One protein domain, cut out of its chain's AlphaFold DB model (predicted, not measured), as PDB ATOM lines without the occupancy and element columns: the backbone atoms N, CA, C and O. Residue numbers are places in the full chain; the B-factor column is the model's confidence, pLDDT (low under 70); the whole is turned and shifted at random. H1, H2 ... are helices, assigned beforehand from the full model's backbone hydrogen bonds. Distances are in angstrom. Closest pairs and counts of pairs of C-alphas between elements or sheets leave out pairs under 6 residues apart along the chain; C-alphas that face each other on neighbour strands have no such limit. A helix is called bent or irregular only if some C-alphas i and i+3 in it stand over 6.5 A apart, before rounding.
ATOM      1  N   ALA A   5     -28.821  55.789  41.124       89.81
ATOM      2  CA  ALA A   5     -29.136  57.200  40.892       89.81
ATOM      3  C   ALA A   5     -28.752  57.649  39.470       89.81
ATOM      4  O   ALA A   5     -29.532  58.301  38.790       89.81
ATOM      5  N   THR A   6     -27.577  57.232  38.986       91.75
ATOM      6  CA  THR A   6     -27.130  57.525  37.615       91.75
ATOM      7  C   THR A   6     -27.990  56.808  36.577       91.75
ATOM      8  O   THR A   6     -28.279  57.369  35.528       91.75
ATOM      9  N   VAL A   7     -28.413  55.570  36.861       89.56
ATOM     10  CA  VAL A   7     -29.337  54.836  35.980       89.56
ATOM     11  C   VAL A   7     -30.674  55.563  35.888       89.56
ATOM     12  O   VAL A   7     -31.173  55.747  34.786       89.56
ATOM     13  N   GLN A   8     -31.229  55.998  37.023       90.00
ATOM     14  CA  GLN A   8     -32.493  56.724  37.056       90.00
ATOM     15  C   GLN A   8     -32.441  57.986  36.189       90.00
ATOM     16  O   GLN A   8     -33.326  58.176  35.360       90.00
ATOM     17  N   ASP A   9     -31.387  58.788  36.349       91.50
ATOM     18  CA  ASP A   9     -31.171  60.036  35.612       91.50
ATOM     19  C   ASP A   9     -31.112  59.797  34.093       91.50
ATOM     20  O   ASP A   9     -31.912  60.333  33.331       91.50
ATOM     21  N   ILE A  10     -30.250  58.877  33.646       88.50
ATOM     22  CA  ILE A  10     -30.110  58.535  32.222       88.50
ATOM     23  C   ILE A  10     -31.427  58.004  31.647       88.50
ATOM     24  O   ILE A  10     -31.867  58.418  30.572       88.50
ATOM     25  N   CYS A  11     -32.053  57.059  32.343       87.88
ATOM     26  CA  CYS A  11     -33.254  56.398  31.859       87.88
ATOM     27  C   CYS A  11     -34.461  57.339  31.819       87.88
ATOM     28  O   CYS A  11     -35.297  57.172  30.938       87.88
ATOM     29  N   GLN A  12     -34.542  58.342  32.696       86.62
ATOM     30  CA  GLN A  12     -35.594  59.357  32.637       86.62
ATOM     31  C   GLN A  12     -35.564  60.150  31.321       86.62
ATOM     32  O   GLN A  12     -36.615  60.563  30.836       86.62
ATOM     33  N   HIS A  13     -34.383  60.309  30.720       87.38
ATOM     34  CA  HIS A  13     -34.221  60.978  29.431       87.38
ATOM     35  C   HIS A  13     -34.314  60.024  28.235       87.38
ATOM     36  O   HIS A  13     -34.900  60.385  27.220       87.38
ATOM     37  N   LEU A  14     -33.748  58.817  28.335       87.12
ATOM     38  CA  LEU A  14     -33.637  57.900  27.193       87.12
ATOM     39  C   LEU A  14     -34.817  56.939  27.031       87.12
ATOM     40  O   LEU A  14     -35.138  56.570  25.906       87.12
ATOM     41  N   LEU A  15     -35.452  56.487  28.118       85.06
ATOM     42  CA  LEU A  15     -36.507  55.473  28.009       85.06
ATOM     43  C   LEU A  15     -37.725  55.913  27.201       85.06
ATOM     44  O   LEU A  15     -38.201  55.059  26.461       85.06
ATOM     45  N   PRO A  16     -38.209  57.169  27.264       84.25
ATOM     46  CA  PRO A  16     -39.344  57.589  26.442       84.25
ATOM     47  C   PRO A  16     -39.153  57.323  24.940       84.25
ATOM     48  O   PRO A  16     -40.124  57.037  24.247       84.25
ATOM     49  N   GLU A  17     -37.906  57.348  24.459       87.19
ATOM     50  CA  GLU A  17     -37.543  57.093  23.058       87.19
ATOM     51  C   GLU A  17     -37.273  55.606  22.754       87.19
ATOM     52  O   GLU A  17     -37.256  55.194  21.596       87.19
ATOM     53  N   LEU A  18     -37.023  54.784  23.779       85.50
ATOM     54  CA  LEU A  18     -36.536  53.407  23.626       85.50
ATOM     55  C   LEU A  18     -37.549  52.340  24.058       85.50
ATOM     56  O   LEU A  18     -37.461  51.198  23.605       85.50
ATOM     57  N   ALA A  19     -38.479  52.670  24.957       81.38
ATOM     58  CA  ALA A  19     -39.441  51.726  25.508       81.38
ATOM     59  C   ALA A  19     -40.695  52.424  26.058       81.38
ATOM     60  O   ALA A  19     -40.637  53.499  26.642       81.38
ATOM     61  N   SER A  20     -41.842  51.753  25.962       75.31
ATOM     62  CA  SER A  20     -43.126  52.235  26.495       75.31
ATOM     63  C   SER A  20     -43.433  51.761  27.927       75.31
ATOM     64  O   SER A  20     -44.484  52.090  28.473       75.31
ATOM     65  N   GLY A  21     -42.541  50.980  28.548       72.81
ATOM     66  CA  GLY A  21     -42.742  50.403  29.881       72.81
ATOM     67  C   GLY A  21     -42.163  51.261  31.009       72.81
ATOM     68  O   GLY A  21     -40.975  51.573  31.008       72.81
ATOM     69  N   THR A  22     -42.981  51.587  32.014       74.56
ATOM     70  CA  THR A  22     -42.585  52.417  33.173       74.56
ATOM     71  C   THR A  22     -42.326  51.617  34.452       74.56
ATOM     72  O   THR A  22     -41.706  52.131  35.382       74.56
ATOM     73  N   GLU A  23     -42.730  50.345  34.505       83.38
ATOM     74  CA  GLU A  23     -42.661  49.509  35.715       83.38
ATOM     75  C   GLU A  23     -41.235  49.361  36.267       83.38
ATOM     76  O   GLU A  23     -41.008  49.457  37.474       83.38
ATOM     77  N   MET A  24     -40.252  49.191  35.377       84.75
ATOM     78  CA  MET A  24     -38.839  49.104  35.757       84.75
ATOM     79  C   MET A  24     -38.362  50.389  36.447       84.75
ATOM     80  O   MET A  24     -37.639  50.326  37.444       84.75
ATOM     81  N   MET A  25     -38.817  51.550  35.969       88.19
ATOM     82  CA  MET A  25     -38.425  52.844  36.526       88.19
ATOM     83  C   MET A  25     -39.026  53.097  37.899       88.19
ATOM     84  O   MET A  25     -38.343  53.662  38.752       88.19
ATOM     85  N   SER A  26     -40.242  52.614  38.154       90.38
ATOM     86  CA  SER A  26     -40.852  52.668  39.487       90.38
ATOM     87  C   SER A  26     -40.000  51.930  40.525       90.38
ATOM     88  O   SER A  26     -39.729  52.465  41.600       90.38
ATOM     89  N   LEU A  27     -39.495  50.740  40.182       92.06
ATOM     90  CA  LEU A  27     -38.641  49.949  41.073       92.06
ATOM     91  C   LEU A  27     -37.275  50.611  41.328       92.06
ATOM     92  O   LEU A  27     -36.742  50.545  42.438       92.06
ATOM     93  N   VAL A  28     -36.690  51.246  40.308       92.25
ATOM     94  CA  VAL A  28     -35.432  51.995  40.459       92.25
ATOM     95  C   VAL A  28     -35.640  53.223  41.348       92.25
ATOM     96  O   VAL A  28     -34.858  53.425  42.280       92.25
ATOM     97  N   ALA A  29     -36.703  53.996  41.114       92.88
ATOM     98  CA  ALA A  29     -37.021  55.192  41.892       92.88
ATOM     99  C   ALA A  29     -37.240  54.869  43.379       92.88
ATOM    100  O   ALA A  29     -36.702  55.557  44.245       92.88
ATOM    101  N   GLU A  30     -37.953  53.783  43.687       95.69
ATOM    102  CA  GLU A  30     -38.171  53.334  45.064       95.69
ATOM    103  C   GLU A  30     -36.852  53.020  45.789       95.69
ATOM    104  O   GLU A  30     -36.645  53.426  46.935       95.69
ATOM    105  N   LYS A  31     -35.922  52.327  45.123       95.69
ATOM    106  CA  LYS A  31     -34.609  52.006  45.703       95.69
ATOM    107  C   LYS A  31     -33.769  53.250  45.944       95.69
ATOM    108  O   LYS A  31     -33.152  53.372  47.000       95.69
ATOM    109  N   VAL A  32     -33.764  54.182  44.994       95.19
ATOM    110  CA  VAL A  32     -33.039  55.448  45.143       95.19
ATOM    111  C   VAL A  32     -33.616  56.269  46.297       95.19
ATOM    112  O   VAL A  32     -32.843  56.749  47.123       95.19
ATOM    113  N   ALA A  33     -34.943  56.344  46.427       95.81
ATOM    114  CA  ALA A  33     -35.605  57.034  47.536       95.81
ATOM    115  C   ALA A  33     -35.250  56.441  48.913       95.81
ATOM    116  O   ALA A  33     -35.149  57.172  49.895       95.81
ATOM    117  N   ARG A  34     -35.005  55.127  48.987       96.62
ATOM    118  CA  ARG A  34     -34.544  54.431  50.202       96.62
ATOM    119  C   ARG A  34     -33.037  54.568  50.470       96.62
ATOM    120  O   ARG A  34     -32.565  54.086  51.493       96.62
ATOM    121  N   GLY A  35     -32.271  55.193  49.571       95.31
ATOM    122  CA  GLY A  35     -30.808  55.289  49.664       95.31
ATOM    123  C   GLY A  35     -30.057  54.031  49.201       95.31
ATOM    124  O   GLY A  35     -28.822  53.999  49.222       95.31
ATOM    125  N   ASP A  36     -30.775  53.022  48.702       96.62
ATOM    126  CA  ASP A  36     -30.242  51.760  48.187       96.62
ATOM    127  C   ASP A  36     -29.645  51.961  46.784       96.62
ATOM    128  O   ASP A  36     -30.150  51.464  45.780       96.62
ATOM    129  N   THR A  37     -28.563  52.731  46.690       95.62
ATOM    130  CA  THR A  37     -27.991  53.214  45.421       95.62
ATOM    131  C   THR A  37     -26.960  52.279  44.776       95.62
ATOM    132  O   THR A  37     -26.389  52.603  43.729       95.62
ATOM    133  N   GLY A  38     -26.745  51.090  45.340       94.31
ATOM    134  CA  GLY A  38     -25.876  50.035  44.823       94.31
ATOM    135  C   GLY A  38     -24.626  49.826  45.674       94.31
ATOM    136  O   GLY A  38     -24.652  49.952  46.893       94.31
ATOM    137  N   ALA A  39     -23.508  49.490  45.026       93.56
ATOM    138  CA  ALA A  39     -22.264  49.168  45.729       93.56
ATOM    139  C   ALA A  39     -21.770  50.302  46.639       93.56
ATOM    140  O   ALA A  39     -21.228  50.035  47.705       93.56
ATOM    141  N   ARG A  40     -22.008  51.565  46.254       91.06
ATOM    142  CA  ARG A  40     -21.564  52.732  47.031       91.06
ATOM    143  C   ARG A  40     -22.239  52.855  48.399       91.06
ATOM    144  O   ARG A  40     -21.647  53.433  49.297       91.06
ATOM    145  N   SER A  41     -23.470  52.364  48.530       93.94
ATOM    146  CA  SER A  41     -24.252  52.418  49.769       93.94
ATOM    147  C   SER A  41     -24.302  51.068  50.484       93.94
ATOM    148  O   SER A  41     -25.022  50.926  51.463       93.94
ATOM    149  N   GLY A  42     -23.590  50.048  49.989       95.06
ATOM    150  CA  GLY A  42     -23.668  48.689  50.532       95.06
ATOM    151  C   GLY A  42     -24.950  47.926  50.154       95.06
ATOM    152  O   GLY A  42     -25.079  46.748  50.484       95.06
ATOM    153  N   GLN A  43     -25.893  48.547  49.438       96.12
ATOM    154  CA  GLN A  43     -27.212  47.979  49.143       96.12
ATOM    155  C   GLN A  43     -27.809  48.576  47.861       96.12
ATOM    156  O   GLN A  43     -27.703  49.769  47.611       96.12
ATOM    157  N   GLY A  44     -28.459  47.750  47.039       94.00
ATOM    158  CA  GLY A  44     -29.199  48.159  45.839       94.00
ATOM    159  C   GLY A  44     -30.240  47.112  45.447       94.00
ATOM    160  O   GLY A  44     -31.042  46.665  46.268       94.00
ATOM    161  N   PHE A  45     -30.188  46.620  44.206       94.19
ATOM    162  CA  PHE A  45     -30.830  45.335  43.872       94.19
ATOM    163  C   PHE A  45     -30.266  44.167  44.686       94.19
ATOM    164  O   PHE A  45     -30.922  43.152  44.884       94.19
ATOM    165  N   TYR A  46     -29.047  44.340  45.181       94.38
ATOM    166  CA  TYR A  46     -28.307  43.354  45.931       94.38
ATOM    167  C   TYR A  46     -27.631  44.002  47.131       94.38
ATOM    168  O   TYR A  46     -27.247  45.169  47.051       94.38
ATOM    169  N   ARG A  47     -27.405  43.219  48.190       95.31
ATOM    170  CA  ARG A  47     -26.480  43.596  49.261       95.31
ATOM    171  C   ARG A  47     -25.042  43.498  48.767       95.31
ATOM    172  O   ARG A  47     -24.690  42.509  48.122       95.31
ATOM    173  N   TRP A  48     -24.238  44.503  49.076       94.75
ATOM    174  CA  TRP A  48     -22.825  44.635  48.731       94.75
ATOM    175  C   TRP A  48     -21.984  44.491  49.994       94.75
ATOM    176  O   TRP A  48     -21.484  45.465  50.543       94.75
ATOM    177  N   ASP A  49     -21.888  43.253  50.471       95.50
ATOM    178  CA  ASP A  49     -20.933  42.889  51.509       95.50
ATOM    179  C   ASP A  49     -19.577  42.507  50.901       95.50
ATOM    180  O   ASP A  49     -19.439  42.262  49.696       95.50
ATOM    181  N   GLU A  50     -18.569  42.436  51.765       95.19
ATOM    182  CA  GLU A  50     -17.195  42.109  51.383       95.19
ATOM    183  C   GLU A  50     -17.104  40.738  50.687       95.19
ATOM    184  O   GLU A  50     -16.451  40.581  49.655       95.19
ATOM    185  N   ALA A  51     -17.865  39.751  51.171       95.94
ATOM    186  CA  ALA A  51     -17.920  38.422  50.567       95.94
ATOM    187  C   ALA A  51     -18.428  38.456  49.113       95.94
ATOM    188  O   ALA A  51     -17.971  37.689  48.258       95.94
ATOM    189  N   ARG A  52     -19.381  39.338  48.795       94.56
ATOM    190  CA  ARG A  52     -19.846  39.543  47.421       94.56
ATOM    191  C   ARG A  52     -18.808  40.258  46.565       94.56
ATOM    192  O   ARG A  52     -18.668  39.890  45.396       94.56
ATOM    193  N   HIS A  53     -18.108  41.249  47.113       93.25
ATOM    194  CA  HIS A  53     -17.050  41.965  46.396       93.25
ATOM    195  C   HIS A  53     -15.975  40.991  45.915       93.25
ATOM    196  O   HIS A  53     -15.729  40.901  44.709       93.25
ATOM    197  N   GLN A  54     -15.448  40.179  46.832       96.25
ATOM    198  CA  GLN A  54     -14.435  39.166  46.539       96.25
ATOM    199  C   GLN A  54     -14.925  38.168  45.486       96.25
ATOM    200  O   GLN A  54     -14.259  37.927  44.481       96.25
ATOM    201  N   ARG A  55     -16.157  37.660  45.634       96.06
ATOM    202  CA  ARG A  55     -16.751  36.716  44.674       96.06
ATOM    203  C   ARG A  55     -16.865  37.292  43.263       96.06
ATOM    204  O   ARG A  55     -16.600  36.590  42.287       96.06
ATOM    205  N   ILE A  56     -17.302  38.546  43.132       94.56
ATOM    206  CA  ILE A  56     -17.440  39.205  41.827       94.56
ATOM    207  C   ILE A  56     -16.063  39.462  41.214       94.56
ATOM    208  O   ILE A  56     -15.910  39.262  40.009       94.56
ATOM    209  N   GLN A  57     -15.079  39.866  42.017       94.94
ATOM    210  CA  GLN A  57     -13.708  40.061  41.555       94.94
ATOM    211  C   GLN A  57     -13.124  38.758  41.000       94.94
ATOM    212  O   GLN A  57     -12.788  38.707  39.817       94.94
ATOM    213  N   SER A  58     -13.107  37.682  41.794       96.31
ATOM    214  CA  SER A  58     -12.559  36.390  41.360       96.31
ATOM    215  C   SER A  58     -13.279  35.845  40.126       96.31
ATOM    216  O   SER A  58     -12.651  35.318  39.209       96.31
ATOM    217  N   ARG A  59     -14.608  36.013  40.051       95.19
ATOM    218  CA  ARG A  59     -15.378  35.598  38.872       95.19
ATOM    219  C   ARG A  59     -14.989  36.387  37.622       95.19
ATOM    220  O   ARG A  59     -14.854  35.783  36.562       95.19
ATOM    221  N   ARG A  60     -14.822  37.709  37.724       94.62
ATOM    222  CA  ARG A  60     -14.416  38.554  36.588       94.62
ATOM    223  C   ARG A  60     -13.016  38.197  36.106       94.62
ATOM    224  O   ARG A  60     -12.827  38.050  34.905       94.62
ATOM    225  N   GLU A  61     -12.072  38.000  37.022       96.00
ATOM    226  CA  GLU A  61     -10.708  37.569  36.690       96.00
ATOM    227  C   GLU A  61     -10.706  36.234  35.940       96.00
ATOM    228  O   GLU A  61     -10.048  36.098  34.911       96.00
ATOM    229  N   HIS A  62     -11.495  35.266  36.410       94.88
ATOM    230  CA  HIS A  62     -11.658  33.990  35.725       94.88
ATOM    231  C   HIS A  62     -12.274  34.170  34.325       94.88
ATOM    232  O   HIS A  62     -11.745  33.656  33.343       94.88
ATOM    233  N   GLN A  63     -13.360  34.938  34.201       94.69
ATOM    234  CA  GLN A  63     -14.014  35.175  32.910       94.69
ATOM    235  C   GLN A  63     -13.083  35.854  31.899       94.69
ATOM    236  O   GLN A  63     -13.051  35.445  30.744       94.69
ATOM    237  N   LEU A  64     -12.289  36.835  32.323       92.62
ATOM    238  CA  LEU A  64     -11.328  37.496  31.438       92.62
ATOM    239  C   LEU A  64     -10.255  36.535  30.918       92.62
ATOM    240  O   LEU A  64      -9.832  36.662  29.775       92.62
ATOM    241  N   ARG A  65      -9.828  35.566  31.736       92.19
ATOM    242  CA  ARG A  65      -8.802  34.586  31.351       92.19
ATOM    243  C   ARG A  65      -9.331  33.461  30.466       92.19
ATOM    244  O   ARG A  65      -8.577  32.957  29.644       92.19
ATOM    245  N   PHE A  66     -10.583  33.043  30.658       93.25
ATOM    246  CA  PHE A  66     -11.074  31.778  30.093       93.25
ATOM    247  C   PHE A  66     -12.344  31.891  29.241       93.25
ATOM    248  O   PHE A  66     -12.642  30.966  28.491       93.25
ATOM    249  N   ALA A  67     -13.126  32.973  29.352       88.25
ATOM    250  CA  ALA A  67     -14.407  33.095  28.645       88.25
ATOM    251  C   ALA A  67     -14.283  33.733  27.254       88.25
ATOM    252  O   ALA A  67     -15.215  33.632  26.455       88.25
ATOM    253  N   LEU A  68     -13.153  34.375  26.951       81.94
ATOM    254  CA  LEU A  68     -12.856  34.823  25.598       81.94
ATOM    255  C   LEU A  68     -12.369  33.603  24.806       81.94
ATOM    256  O   LEU A  68     -11.272  33.102  25.042       81.94
TER     257      LEU A  68
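AT A GLANCE: This is residues 5 to 68 of the 70 residues of the protein "3-hydroxybutyryl-CoA dehydrogenase" of Klebsiella pneumoniae (UniProt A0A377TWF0). The model has the outline of an arch: one long helix, H3, is one leg, a helical hairpin of H1 and H2 side by side is the other, and a looping link, residues 34 to 49, bridges them. The two legs have no contact with each other, and most of H3, residues 54 to 66, sticks out free with the tail at 67 and 68. The 64 printed residues hold three named helices, H1, H2 and H3 in chain order, and no named strand; the class is all helix. The whole is loose, with a radius of gyration of the C-alphas of 15.3 A, and flat, spanning 38 by 30 by 16 A.

HOW THE PARTS SIT: H3, residues 50 to 66, touches no helix. It is apart from H2, residues 23 to 33, and from H1, residues 5 to 18. H1 and H2 form a helical hairpin and touch, H1 with residues 5 to 11 alone; their closest C-alphas, those of Ala 5 and Val 32, are 6.0 A apart. They run opposite ways at a shallow tilt of 20 degrees. In H2 and H3 every O i to N i+4 pair is within hydrogen-bond range; in H1, 7 of 10 are.

IN THESE COORDINATES: H3 measures 24.4 A from C-alpha 50 at (-17.195, 42.109, 51.383) to C-alpha 66 at (-11.074, 31.778, 30.093). H2 measures 15.7 A. H1 measures 19.2 A and begins at C-alpha 5 at (-29.136, 57.200, 40.892). H1 is only just irregular: C-alphas 13 and 16 are 6.8 A apart.

THE WHOLE: The C-alphas farthest apart, those of Ala 33 and Phe 66, are 39.3 A apart. The link from H1 to H2 is tight, with 4 residues; that from H2 to H3 is long, with 16. The printed part has no cut. Its mean pLDDT is 91.2, and no printed residue is under 70.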